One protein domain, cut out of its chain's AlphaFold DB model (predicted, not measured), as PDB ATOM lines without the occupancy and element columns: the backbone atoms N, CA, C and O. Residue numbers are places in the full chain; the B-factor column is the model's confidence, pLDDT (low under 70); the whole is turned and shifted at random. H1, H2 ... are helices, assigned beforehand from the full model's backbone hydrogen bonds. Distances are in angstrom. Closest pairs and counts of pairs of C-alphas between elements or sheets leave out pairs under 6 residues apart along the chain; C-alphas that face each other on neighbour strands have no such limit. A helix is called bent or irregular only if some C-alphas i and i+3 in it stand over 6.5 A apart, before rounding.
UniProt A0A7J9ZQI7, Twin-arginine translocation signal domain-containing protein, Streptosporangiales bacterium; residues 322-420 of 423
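What this domain is: This is residues 322 to 420 of the 423 residues of the protein "Twin-arginine translocation signal domain-containing protein" of Streptosporangiales bacterium (UniProt A0A7J9ZQI7). The longest helix, H3, nearly straight despite a bend, packs with its first arm H3a on H2, while H1 packs on the other side of H2; H3b runs on past this group to a turn, after which H4 folds back as a lone helix with an open gap to the rest. The open shape is thus a three-helix group at one end and a single helix, H4, at the other, joined by H3b. The printed part has 99 residues with four named helices in the order H1, H2, H3, H4 and no named strand, and its class is all helix. It is loose, with a radius of gyration of the C-alphas of 17.1 A, and spans 42 by 38 by 28 A.

How they stand to each other: H3, residues 370 to 394, was assigned as one helix by its hydrogen bonds but is bent: C-alphas 383 and 386 are 6.9 A apart. Its arms H3a, residues 370 to 383, and H3b, residues 386 to 394, stand at a shallow tilt of 21 degrees. H3a and H2, residues 348 to 359, touch and form a helical hairpin, their closest C-alphas being those of Gly 379 and Ala 353, 4.2 A apart. They run opposite ways at a steep tilt of 36 degrees, only just past shallow. H2 and H1, residues 322 to 342, touch and form another helical hairpin, with the C-alphas of Ser 351 and Ala 337 closest at 4.6 A; they run opposite ways at a shallow tilt of 8 degrees. H1 and H3a are apart. H3b and H4, residues 400 to 418, touch no helix. In H3b and H4 every O i to N i+4 pair is within hydrogen-bond range; in H1 it is 14 of 17, in H2 5 of 8 and in H3a 9 of 10.

Where its parts are: H3a begins at C-alpha 370, (482.168, 436.826, 881.634), and measures 20.1 A from first to last C-alpha; H3b measures 11.9 A. H2 measures 18.5 A. H1 begins at C-alpha 322, (457.927, 435.007, 874.796), measures 28.0 A and has a kink of 34 degrees near residue 331. H4 measures 25.7 A and ends at C-alpha 418, (464.580, 442.578, 906.642).

The domain as a whole: The two C-alphas farthest apart, those of Gln 369 and Lys 400, are 44.7 A apart. The printed part has no cut. The links H1 to H2 and H3 to H4 are tight, and H2 to H3 is short. Residues 388 to 397, 399 to 405 and 413 to 419 stand free. The mean pLDDT of the printed part is 73.5, and 32 residues are under 70, among them 322 to 329, 359 to 373 and 415 to 420.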
ATOM      1  N   PHE A 322     456.489 434.726 874.699       47.16
ATOM      2  CA  PHE A 322     457.927 435.007 874.796       47.16
ATOM      3  C   PHE A 322     458.737 434.682 873.531       47.16
ATOM      4  O   PHE A 322     459.724 435.347 873.310       47.16
ATOM      5  N   ARG A 323     458.348 433.775 872.624       44.31
ATOM      6  CA  ARG A 323     459.054 433.619 871.333       44.31
ATOM      7  C   ARG A 323     458.782 434.823 870.439       44.31
ATOM      8  O   ARG A 323     459.688 435.379 869.826       44.31
ATOM      9  N   THR A 324     457.522 435.247 870.405       50.38
ATOM     10  CA  THR A 324     457.061 436.409 869.646       50.38
ATOM     11  C   THR A 324     457.583 437.716 870.258       50.38
ATOM     12  O   THR A 324     457.915 438.645 869.525       50.38
ATOM     13  N   LEU A 325     457.718 437.780 871.587       53.25
ATOM     14  CA  LEU A 325     458.204 438.945 872.328       53.25
ATOM     15  C   LEU A 325     459.715 438.945 872.541       53.25
ATOM     16  O   LEU A 325     460.250 440.028 872.672       53.25
ATOM     17  N   SER A 326     460.437 437.823 872.533       56.53
ATOM     18  CA  SER A 326     461.903 437.813 872.695       56.53
ATOM     19  C   SER A 326     462.567 438.573 871.558       56.53
ATOM     20  O   SER A 326     463.405 439.435 871.805       56.53
ATOM     21  N   GLY A 327     462.099 438.374 870.319       60.88
ATOM     22  CA  GLY A 327     462.494 439.224 869.193       60.88
ATOM     23  C   GLY A 327     462.182 440.704 869.445       60.88
ATOM     24  O   GLY A 327     463.022 441.559 869.180       60.88
ATOM     25  N   ALA A 328     461.022 441.011 870.032       63.72
ATOM     26  CA  ALA A 328     460.641 442.372 870.410       63.72
ATOM     27  C   ALA A 328     461.406 442.924 871.629       63.72
ATOM     28  O   ALA A 328     461.534 444.135 871.744       63.72
ATOM     29  N   ILE A 329     461.941 442.083 872.516       64.69
ATOM     30  CA  ILE A 329     462.751 442.459 873.680       64.69
ATOM     31  C   ILE A 329     464.167 442.784 873.208       64.69
ATOM     32  O   ILE A 329     464.666 443.872 873.492       64.69
ATOM     33  N   PHE A 330     464.780 441.906 872.409       71.00
ATOM     34  CA  PHE A 330     466.078 442.168 871.789       71.00
ATOM     35  C   PHE A 330     465.998 443.398 870.880       71.00
ATOM     36  O   PHE A 330     466.749 444.353 871.053       71.00
ATOM     37  N   PHE A 331     465.026 443.460 869.970       77.81
ATOM     38  CA  PHE A 331     464.846 444.637 869.120       77.81
ATOM     39  C   PHE A 331     464.389 445.874 869.913       77.81
ATOM     40  O   PHE A 331     464.733 447.005 869.569       77.81
ATOM     41  N   GLY A 332     463.667 445.672 871.013       81.38
ATOM     42  CA  GLY A 332     463.158 446.720 871.893       81.38
ATOM     43  C   GLY A 332     464.269 447.564 872.500       81.38
ATOM     44  O   GLY A 332     464.145 448.786 872.523       81.38
ATOM     45  N   TRP A 333     465.392 446.957 872.890       86.19
ATOM     46  CA  TRP A 333     466.566 447.699 873.363       86.19
ATOM     47  C   TRP A 333     467.174 448.603 872.282       86.19
ATOM     48  O   TRP A 333     467.585 449.726 872.580       86.19
ATOM     49  N   ILE A 334     467.165 448.171 871.016       87.56
ATOM     50  CA  ILE A 334     467.628 448.979 869.875       87.56
ATOM     51  C   ILE A 334     466.660 450.138 869.616       87.56
ATOM     52  O   ILE A 334     467.082 451.288 869.476       87.56
ATOM     53  N   VAL A 335     465.354 449.860 869.591       88.00
ATOM     54  CA  VAL A 335     464.315 450.885 869.407       88.00
ATOM     55  C   VAL A 335     464.366 451.916 870.533       88.00
ATOM     56  O   VAL A 335     464.319 453.118 870.266       88.00
ATOM     57  N   LEU A 336     464.537 451.471 871.779       87.19
ATOM     58  CA  LEU A 336     464.673 452.334 872.948       87.19
ATOM     59  C   LEU A 336     465.941 453.195 872.867       87.19
ATOM     60  O   LEU A 336     465.874 454.393 873.128       87.19
ATOM     61  N   ALA A 337     467.075 452.627 872.446       89.44
ATOM     62  CA  ALA A 337     468.315 453.369 872.222       89.44
ATOM     63  C   ALA A 337     468.147 454.475 871.163       89.44
ATOM     64  O   ALA A 337     468.533 455.628 871.395       89.44
ATOM     65  N   ILE A 338     467.520 454.155 870.024       88.88
ATOM     66  CA  ILE A 338     467.226 455.122 868.957       88.88
ATOM     67  C   ILE A 338     466.260 456.200 869.464       88.88
ATOM     68  O   ILE A 338     466.495 457.389 869.246       88.88
ATOM     69  N   GLY A 339     465.200 455.809 870.174       88.56
ATOM     70  CA  GLY A 339     464.227 456.728 870.761       88.56
ATOM     71  C   GLY A 339     464.859 457.678 871.779       88.56
ATOM     72  O   GLY A 339     464.635 458.888 871.720       88.56
ATOM     73  N   ALA A 340     465.719 457.167 872.662       86.62
ATOM     74  CA  ALA A 340     466.439 457.962 873.653       86.62
ATOM     75  C   ALA A 340     467.413 458.961 873.006       86.62
ATOM     76  O   ALA A 340     467.557 460.079 873.496       86.62
ATOM     77  N   TYR A 341     468.038 458.591 871.881       91.56
ATOM     78  CA  TYR A 341     468.875 459.512 871.108       91.56
ATOM     79  C   TYR A 341     468.045 460.601 870.416       91.56
ATOM     80  O   TYR A 341     468.323 461.789 870.562       91.56
ATOM     81  N   ARG A 342     466.993 460.209 869.685       89.25
ATOM     82  CA  ARG A 342     466.164 461.138 868.898       89.25
ATOM     83  C   ARG A 342     465.355 462.107 869.756       89.25
ATOM     84  O   ARG A 342     465.090 463.216 869.311       89.25
ATOM     85  N   SER A 343     464.973 461.696 870.962       86.00
ATOM     86  CA  SER A 343     464.294 462.557 871.940       86.00
ATOM     87  C   SER A 343     465.243 463.505 872.680       86.00
ATOM     88  O   SER A 343     464.777 464.377 873.408       86.00
ATOM     89  N   GLY A 344     466.563 463.339 872.534       83.69
ATOM     90  CA  GLY A 344     467.563 464.093 873.290       83.69
ATOM     91  C   GLY A 344     467.702 463.663 874.756       83.69
ATOM     92  O   GLY A 344     468.485 464.268 875.486       83.69
ATOM     93  N   ALA A 345     466.990 462.613 875.188       81.31
ATOM     94  CA  ALA A 345     467.075 462.079 876.546       81.31
ATOM     95  C   ALA A 345     468.471 461.513 876.862       81.31
ATOM     96  O   ALA A 345     468.975 461.664 877.977       81.31
ATOM     97  N   LEU A 346     469.122 460.892 875.873       85.44
ATOM     98  CA  LEU A 346     470.493 460.397 875.958       85.44
ATOM     99  C   LEU A 346     471.326 460.887 874.766       85.44
ATOM    100  O   LEU A 346     470.858 460.982 873.635       85.44
ATOM    101  N   ARG A 347     472.609 461.183 875.017       88.75
ATOM    102  CA  ARG A 347     473.587 461.468 873.952       88.75
ATOM    103  C   ARG A 347     473.974 460.165 873.254       88.75
ATOM    104  O   ARG A 347     473.957 459.114 873.889       88.75
ATOM    105  N   LEU A 348     474.430 460.260 872.004       90.12
ATOM    106  CA  LEU A 348     474.744 459.115 871.137       90.12
ATOM    107  C   LEU A 348     475.501 457.979 871.849       90.12
ATOM    108  O   LEU A 348     475.039 456.846 871.833       90.12
ATOM    109  N   GLY A 349     476.605 458.277 872.544       87.81
ATOM    110  CA  GLY A 349     477.388 457.249 873.246       87.81
ATOM    111  C   GLY A 349     476.625 456.521 874.364       87.81
ATOM    112  O   GLY A 349     476.804 455.322 874.545       87.81
ATOM    113  N   ARG A 350     475.725 457.211 875.075       88.06
ATOM    114  CA  ARG A 350     474.882 456.602 876.122       88.06
ATOM    115  C   ARG A 350     473.731 455.795 875.531       88.06
ATOM    116  O   ARG A 350     473.363 454.772 876.089       88.06
ATOM    117  N   SER A 351     473.199 456.225 874.391       88.88
ATOM    118  CA  SER A 351     472.207 455.454 873.642       88.88
ATOM    119  C   SER A 351     472.804 454.166 873.075       88.88
ATOM    120  O   SER A 351     472.179 453.117 873.166       88.88
ATOM    121  N   VAL A 352     474.035 454.213 872.555       89.88
ATOM    122  CA  VAL A 352     474.761 453.005 872.122       89.88
ATOM    123  C   VAL A 352     474.995 452.063 873.304       89.88
ATOM    124  O   VAL A 352     474.733 450.872 873.184       89.88
ATOM    125  N   ALA A 353     475.402 452.595 874.462       87.50
ATOM    126  CA  ALA A 353     475.583 451.804 875.680       87.50
ATOM    127  C   ALA A 353     474.282 451.124 876.152       87.50
ATOM    128  O   ALA A 353     474.310 449.963 876.547       87.50
ATOM    129  N   LEU A 354     473.135 451.804 876.033       86.56
ATOM    130  CA  LEU A 354     471.813 451.228 876.302       86.56
ATOM    131  C   LEU A 354     471.475 450.065 875.348       86.56
ATOM    132  O   LEU A 354     470.888 449.072 875.766       86.56
ATOM    133  N   GLY A 355     471.880 450.161 874.078       86.75
ATOM    134  CA  GLY A 355     471.663 449.123 873.065       86.75
ATOM    135  C   GLY A 355     472.480 447.839 873.273       86.75
ATOM    136  O   GLY A 355     472.132 446.801 872.712       86.75
ATOM    137  N   LEU A 356     473.523 447.859 874.113       85.94
ATOM    138  CA  LEU A 356     474.307 446.658 874.450       85.94
ATOM    139  C   LEU A 356     473.502 445.630 875.259       85.94
ATOM    140  O   LEU A 356     473.872 444.461 875.300       85.94
ATOM    141  N   MET A 357     472.361 446.030 875.830       80.56
ATOM    142  CA  MET A 357     471.426 445.123 876.508       80.56
ATOM    143  C   MET A 357     470.830 444.048 875.592       80.56
ATOM    144  O   MET A 357     470.316 443.045 876.075       80.56
ATOM    145  N   THR A 358     470.952 444.213 874.274       78.56
ATOM    146  CA  THR A 358     470.616 443.179 873.282       78.56
ATOM    147  C   THR A 358     471.442 441.899 873.443       78.56
ATOM    148  O   THR A 358     471.009 440.844 872.997       78.56
ATOM    149  N   MET A 359     472.622 441.980 874.069       69.38
ATOM    150  CA  MET A 359     473.562 440.865 874.216       69.38
ATOM    151  C   MET A 359     473.325 440.013 875.471       69.38
ATOM    152  O   MET A 359     474.021 439.017 875.662       69.38
ATOM    153  N   LEU A 360     472.391 440.399 876.344       67.88
ATOM    154  CA  LEU A 360     472.100 439.644 877.560       67.88
ATOM    155  C   LEU A 360     471.229 438.430 877.211       67.88
ATOM    156  O   LEU A 360     470.078 438.591 876.805       67.88
ATOM    157  N   ALA A 361     471.773 437.219 877.363       56.56
ATOM    158  CA  ALA A 361     470.982 436.000 877.215       56.56
ATOM    159  C   ALA A 361     469.962 435.896 878.358       56.56
ATOM    160  O   ALA A 361     470.275 436.193 879.513       56.56
ATOM    161  N   LEU A 362     468.741 435.477 878.037       53.62
ATOM    162  CA  LEU A 362     467.688 435.244 879.017       53.62
ATOM    163  C   LEU A 362     467.800 433.785 879.502       53.62
ATOM    164  O   LEU A 362     467.877 432.857 878.709       53.62
ATOM    165  N   GLY A 363     467.879 433.568 880.814       43.62
ATOM    166  CA  GLY A 363     467.913 432.236 881.434       43.62
ATOM    167  C   GLY A 363     468.688 432.241 882.750       43.62
ATOM    168  O   GLY A 363     469.802 432.749 882.804       43.62
ATOM    169  N   THR A 364     468.114 431.674 883.813       36.06
ATOM    170  CA  THR A 364     468.683 431.676 885.177       36.06
ATOM    171  C   THR A 364     469.947 430.824 885.342       36.06
ATOM    172  O   THR A 364     470.666 431.005 886.320       36.06
ATOM    173  N   LEU A 365     470.254 429.943 884.384       35.38
ATOM    174  CA  LEU A 365     471.429 429.056 884.398       35.38
ATOM    175  C   LEU A 365     472.207 429.031 883.077       35.38
ATOM    176  O   LEU A 365     473.216 428.337 882.965       35.38
ATOM    177  N   LYS A 366     471.810 429.848 882.095       40.03
ATOM    178  CA  LYS A 366     472.594 429.999 880.873       40.03
ATOM    179  C   LYS A 366     473.849 430.778 881.220       40.03
ATOM    180  O   LYS A 366     473.801 431.993 881.412       40.03
ATOM    181  N   GLY A 367     474.967 430.066 881.332       39.41
ATOM    182  CA  GLY A 367     476.284 430.645 881.552       39.41
ATOM    183  C   GLY A 367     476.616 431.649 880.452       39.41
ATOM    184  O   GLY A 367     477.193 431.303 879.427       39.41
ATOM    185  N   THR A 368     476.253 432.912 880.650       45.00
ATOM    186  CA  THR A 368     476.765 434.005 879.832       45.00
ATOM    187  C   THR A 368     478.238 434.148 880.176       45.00
ATOM    188  O   THR A 368     478.612 434.330 881.337       45.00
ATOM    189  N   GLN A 369     479.104 434.006 879.176       50.94
ATOM    190  CA  GLN A 369     480.533 434.157 879.406       50.94
ATOM    191  C   GLN A 369     480.809 435.560 879.959       50.94
ATOM    192  O   GLN A 369     480.187 436.546 879.551       50.94
ATOM    193  N   ILE A 370     481.786 435.637 880.864       53.25
ATOM    194  CA  ILE A 370     482.168 436.826 881.634       53.25
ATOM    195  C   ILE A 370     482.262 438.137 880.812       53.25
ATOM    196  O   ILE A 370     481.903 439.168 881.377       53.25
ATOM    197  N   PRO A 371     482.623 438.202 879.506       62.59
ATOM    198  CA  PRO A 371     482.538 439.484 878.804       62.59
ATOM    199  C   PRO A 371     481.098 439.966 878.552       62.59
ATOM    200  O   PRO A 371     480.844 441.158 878.667       62.59
ATOM    201  N   GLN A 372     480.136 439.099 878.234       65.81
ATOM    202  CA  GLN A 372     478.824 439.526 877.719       65.81
ATOM    203  C   GLN A 372     477.955 440.199 878.787       65.81
ATOM    204  O   GLN A 372     477.451 441.301 878.567       65.81
ATOM    205  N   SER A 373     477.837 439.584 879.964       65.25
ATOM    206  CA  SER A 373     477.041 440.140 881.067       65.25
ATOM    207  C   SER A 373     477.667 441.397 881.663       65.25
ATOM    208  O   SER A 373     476.951 442.341 881.995       65.25
ATOM    209  N   ILE A 374     479.004 441.470 881.714       73.25
ATOM    210  CA  ILE A 374     479.718 442.681 882.139       73.25
ATOM    211  C   ILE A 374     479.520 443.812 881.123       73.25
ATOM    212  O   ILE A 374     479.289 444.950 881.523       73.25
ATOM    213  N   ILE A 375     479.570 443.520 879.820       76.81
ATOM    214  CA  ILE A 375     479.349 444.517 878.763       76.81
ATOM    215  C   ILE A 375     477.903 445.030 878.789       76.81
ATOM    216  O   ILE A 375     477.697 446.242 878.729       76.81
ATOM    217  N   ALA A 376     476.912 444.145 878.923       76.75
ATOM    218  CA  ALA A 376     475.502 444.530 878.981       76.75
ATOM    219  C   ALA A 376     475.191 445.364 880.239       76.75
ATOM    220  O   ALA A 376     474.691 446.487 880.131       76.75
ATOM    221  N   ALA A 377     475.565 444.873 881.428       77.69
ATOM    222  CA  ALA A 377     475.355 445.593 882.685       77.69
ATOM    223  C   ALA A 377     476.165 446.901 882.744       77.69
ATOM    224  O   ALA A 377     475.645 447.947 883.135       77.69
ATOM    225  N   GLY A 378     477.419 446.876 882.285       81.75
ATOM    226  CA  GLY A 378     478.270 448.058 882.170       81.75
ATOM    227  C   GLY A 378     477.692 449.102 881.214       81.75
ATOM    228  O   GLY A 378     477.711 450.296 881.522       81.75
ATOM    229  N   GLY A 379     477.105 448.665 880.095       84.50
ATOM    230  CA  GLY A 379     476.374 449.516 879.158       84.50
ATOM    231  C   GLY A 379     475.166 450.200 879.804       84.50
ATOM    232  O   GLY A 379     475.000 451.416 879.676       84.50
ATOM    233  N   LEU A 380     474.382 449.454 880.589       84.56
ATOM    234  CA  LEU A 380     473.247 449.986 881.344       84.56
ATOM    235  C   LEU A 380     473.690 451.038 882.375       84.56
ATOM    236  O   LEU A 380     473.111 452.127 882.453       84.56
ATOM    237  N   CYS A 381     474.762 450.753 883.121       85.44
ATOM    238  CA  CYS A 381     475.347 451.696 884.070       85.44
ATOM    239  C   CYS A 381     475.841 452.971 883.372       85.44
ATOM    240  O   CYS A 381     475.531 454.078 883.818       85.44
ATOM    241  N   ALA A 382     476.560 452.840 882.255       86.25
ATOM    242  CA  ALA A 382     477.063 453.974 881.482       86.25
ATOM    243  C   ALA A 382     475.933 454.838 880.892       86.25
ATOM    244  O   ALA A 382     476.079 456.062 880.785       86.25
ATOM    245  N   ALA A 383     474.799 454.224 880.542       85.56
ATOM    246  CA  ALA A 383     473.622 454.926 880.050       85.56
ATOM    247  C   ALA A 383     472.902 455.711 881.163       85.56
ATOM    248  O   ALA A 383     472.656 456.912 881.007       85.56
ATOM    249  N   PHE A 384     472.593 455.061 882.291       84.75
ATOM    250  CA  PHE A 384     471.653 455.602 883.278       84.75
ATOM    251  C   PHE A 384     472.283 456.267 884.501       84.75
ATOM    252  O   PHE A 384     471.712 457.238 884.994       84.75
ATOM    253  N   VAL A 385     473.458 455.838 884.979       84.75
ATOM    254  CA  VAL A 385     474.068 456.432 886.188       84.75
ATOM    255  C   VAL A 385     474.359 457.927 885.994       84.75
ATOM    256  O   VAL A 385     473.924 458.735 886.818       84.75
ATOM    257  N   PRO A 386     474.999 458.365 884.891       82.50
ATOM    258  CA  PRO A 386     475.246 459.787 884.680       82.50
ATOM    259  C   PRO A 386     473.964 460.599 884.439       82.50
ATOM    260  O   PRO A 386     473.922 461.783 884.776       82.50
ATOM    261  N   LEU A 387     472.931 459.989 883.843       79.62
ATOM    262  CA  LEU A 387     471.625 460.628 883.662       79.62
ATOM    263  C   LEU A 387     470.944 460.844 885.020       79.62
ATOM    264  O   LEU A 387     470.520 461.960 885.309       79.62
ATOM    265  N   GLY A 388     470.922 459.822 885.878       79.06
ATOM    266  CA  GLY A 388     470.384 459.907 887.234       79.06
ATOM    267  C   GLY A 388     471.090 460.974 888.071       79.06
ATOM    268  O   GLY A 388     470.430 461.822 888.665       79.06
ATOM    269  N   ILE A 389     472.427 461.020 888.039       79.00
ATOM    270  CA  ILE A 389     473.205 462.065 888.726       79.00
ATOM    271  C   ILE A 389     472.854 463.462 888.193       79.00
ATOM    272  O   ILE A 389     472.698 464.396 888.975       79.00
ATOM    273  N   SER A 390     472.715 463.623 886.872       77.06
ATOM    274  CA  SER A 390     472.358 464.911 886.267       77.06
ATOM    275  C   SER A 390     470.955 465.368 886.661       77.06
ATOM    276  O   SER A 390     470.761 466.549 886.932       77.06
ATOM    277  N   LEU A 391     469.986 464.452 886.712       76.56
ATOM    278  CA  LEU A 391     468.615 464.751 887.129       76.56
ATOM    279  C   LEU A 391     468.550 465.132 888.611       76.56
ATOM    280  O   LEU A 391     467.871 466.089 888.964       76.56
ATOM    281  N   LEU A 392     469.314 464.443 889.463       74.25
ATOM    282  CA  LEU A 392     469.398 464.754 890.892       74.25
ATOM    283  C   LEU A 392     470.108 466.086 891.175       74.25
ATOM    284  O   LEU A 392     469.789 466.743 892.161       74.25
ATOM    285  N   ARG A 393     471.064 466.494 890.330       77.06
ATOM    286  CA  ARG A 393     471.797 467.766 890.481       77.06
ATOM    287  C   ARG A 393     471.110 468.962 889.822       77.06
ATOM    288  O   ARG A 393     471.302 470.080 890.284       77.06
ATOM    289  N   GLY A 394     470.389 468.743 888.723       74.44
ATOM    290  CA  GLY A 394     469.778 469.804 887.914       74.44
ATOM    291  C   GLY A 394     468.271 469.971 888.108       74.44
ATOM    292  O   GLY A 394     467.706 470.952 887.632       74.44
ATOM    293  N   GLY A 395     467.608 469.020 888.767       68.12
ATOM    294  CA  GLY A 395     466.181 469.093 889.056       68.12
ATOM    295  C   GLY A 395     465.866 469.996 890.254       68.12
ATOM    296  O   GLY A 395     466.712 470.176 891.134       68.12
ATOM    297  N   PRO A 396     464.643 470.555 890.332       72.12
ATOM    298  CA  PRO A 396     464.170 471.188 891.557       72.12
ATOM    299  C   PRO A 396     464.244 470.182 892.717       72.12
ATOM    300  O   PRO A 396     464.057 468.981 892.489       72.12
ATOM    301  N   PRO A 397     464.504 470.642 893.956       71.50
ATOM    302  CA  PRO A 397     464.586 469.751 895.102       71.50
ATOM    303  C   PRO A 397     463.315 468.892 895.171       71.50
ATOM    304  O   PRO A 397     462.213 469.411 894.951       71.50
ATOM    305  N   PRO A 398     463.448 467.581 895.432       69.94
ATOM    306  CA  PRO A 398     462.311 466.679 895.421       69.94
ATOM    307  C   PRO A 398     461.247 467.190 896.391       69.94
ATOM    308  O   PRO A 398     461.540 467.588 897.521       69.94
ATOM    309  N   SER A 399     459.993 467.215 895.936       80.81
ATOM    310  CA  SER A 399     458.889 467.670 896.780       80.81
ATOM    311  C   SER A 399     458.838 466.844 898.069       80.81
ATOM    312  O   SER A 399     459.156 465.654 898.061       80.81
ATOM    313  N   LYS A 400     458.375 467.435 899.177       83.38
ATOM    314  CA  LYS A 400     458.243 466.716 900.460       83.38
ATOM    315  C   LYS A 400     457.449 465.405 900.323       83.38
ATOM    316  O   LYS A 400     457.754 464.439 901.009       83.38
ATOM    317  N   ARG A 401     456.478 465.354 899.400       80.31
ATOM    318  CA  ARG A 401     455.720 464.137 899.059       80.31
ATOM    319  C   ARG A 401     456.569 463.097 898.325       80.31
ATOM    320  O   ARG A 401     456.466 461.924 898.645       80.31
ATOM    321  N   ALA A 402     457.398 463.511 897.368       74.44
ATOM    322  CA  ALA A 402     458.293 462.603 896.650       74.44
ATOM    323  C   ALA A 402     459.373 462.028 897.575       74.44
ATOM    324  O   ALA A 402     459.638 460.834 897.517       74.44
ATOM    325  N   VAL A 403     459.938 462.852 898.466       82.56
ATOM    326  CA  VAL A 403     460.876 462.382 899.498       82.56
ATOM    327  C   VAL A 403     460.185 461.383 900.416       82.56
ATOM    328  O   VAL A 403     460.706 460.293 900.586       82.56
ATOM    329  N   LEU A 404     458.987 461.699 900.923       88.12
ATOM    330  CA  LEU A 404     458.211 460.781 901.757       88.12
ATOM    331  C   LEU A 404     457.975 459.436 901.061       88.12
ATOM    332  O   LEU A 404     458.247 458.401 901.654       88.12
ATOM    333  N   TRP A 405     457.525 459.436 899.803       81.06
ATOM    334  CA  TRP A 405     457.305 458.197 899.054       81.06
ATOM    335  C   TRP A 405     458.595 457.434 898.767       81.06
ATOM    336  O   TRP A 405     458.584 456.213 898.830       81.06
ATOM    337  N   LEU A 406     459.707 458.122 898.505       76.50
ATOM    338  CA  LEU A 406     461.008 457.480 898.328       76.50
ATOM    339  C   LEU A 406     461.499 456.859 899.641       76.50
ATOM    340  O   LEU A 406     461.995 455.741 899.638       76.50
ATOM    341  N   THR A 407     461.326 457.548 900.771       83.44
ATOM    342  CA  THR A 407     461.654 457.022 902.102       83.44
ATOM    343  C   THR A 407     460.747 455.857 902.477       83.44
ATOM    344  O   THR A 407     461.229 454.890 903.050       83.44
ATOM    345  N   VAL A 408     459.462 455.900 902.113       86.00
ATOM    346  CA  VAL A 408     458.534 454.773 902.271       86.00
ATOM    347  C   VAL A 408     458.943 453.613 901.373       86.00
ATOM    348  O   VAL A 408     458.970 452.495 901.849       86.00
ATOM    349  N   LEU A 409     459.314 453.850 900.114       77.06
ATOM    350  CA  LEU A 409     459.738 452.797 899.190       77.06
ATOM    351  C   LEU A 409     461.051 452.149 899.642       77.06
ATOM    352  O   LEU A 409     461.144 450.931 899.670       77.06
ATOM    353  N   ILE A 410     462.045 452.948 900.040       78.25
ATOM    354  CA  ILE A 410     463.293 452.454 900.638       78.25
ATOM    355  C   ILE A 410     462.981 451.734 901.946       78.25
ATOM    356  O   ILE A 410     463.513 450.663 902.177       78.25
ATOM    357  N   GLY A 411     462.088 452.275 902.773       83.62
ATOM    358  CA  GLY A 411     461.613 451.635 903.992       83.62
ATOM    359  C   GLY A 411     460.944 450.295 903.714       83.62
ATOM    360  O   GLY A 411     461.256 449.341 904.393       83.62
ATOM    361  N   VAL A 412     460.106 450.180 902.686       76.00
ATOM    362  CA  VAL A 412     459.450 448.936 902.253       76.00
ATOM    363  C   VAL A 412     460.441 447.972 901.613       76.00
ATOM    364  O   VAL A 412     460.292 446.776 901.784       76.00
ATOM    365  N   LEU A 413     461.466 448.450 900.908       66.44
ATOM    366  CA  LEU A 413     462.525 447.602 900.352       66.44
ATOM    367  C   LEU A 413     463.471 447.099 901.445       66.44
ATOM    368  O   LEU A 413     463.860 445.943 901.417       66.44
ATOM    369  N   VAL A 414     463.808 447.939 902.424       73.38
ATOM    370  CA  VAL A 414     464.634 447.582 903.585       73.38
ATOM    371  C   VAL A 414     463.846 446.701 904.547       73.38
ATOM    372  O   VAL A 414     464.379 445.701 904.997       73.38
ATOM    373  N   LEU A 415     462.580 447.016 904.823       66.94
ATOM    374  CA  LEU A 415     461.680 446.176 905.614       66.94
ATOM    375  C   LEU A 415     461.311 444.905 904.857       66.94
ATOM    376  O   LEU A 415     461.228 443.869 905.470       66.94
ATOM    377  N   GLY A 416     461.133 444.936 903.543       51.28
ATOM    378  CA  GLY A 416     460.896 443.738 902.734       51.28
ATOM    379  C   GLY A 416     462.140 442.857 902.615       51.28
ATOM    380  O   GLY A 416     462.016 441.643 902.524       51.28
ATOM    381  N   ALA A 417     463.337 443.449 902.668       54.47
ATOM    382  CA  ALA A 417     464.600 442.721 902.771       54.47
ATOM    383  C   ALA A 417     464.894 442.235 904.203       54.47
ATOM    384  O   ALA A 417     465.591 441.239 904.361       54.47
ATOM    385  N   ALA A 418     464.384 442.922 905.230       59.06
ATOM    386  CA  ALA A 418     464.580 442.578 906.642       59.06
ATOM    387  C   ALA A 418     463.459 441.706 907.244       59.06
ATOM    388  O   ALA A 418     463.711 441.032 908.229       59.06
ATOM    389  N   PHE A 419     462.257 441.735 906.660       50.53
ATOM    390  CA  PHE A 419     460.999 441.104 907.097       50.53
ATOM    391  C   PHE A 419     460.235 440.540 905.880       50.53
ATOM    392  O   PHE A 419     459.019 440.708 905.748       50.53
ATOM    393  N   GLY A 420     460.948 439.924 904.927       40.25
ATOM    394  CA  GLY A 420     460.331 439.130 903.854       40.25
ATOM    395  C   GLY A 420     459.404 438.032 904.418       40.25
ATOM    396  O   GLY A 420     459.311 437.892 905.632       40.25
TER     397      GLY A 420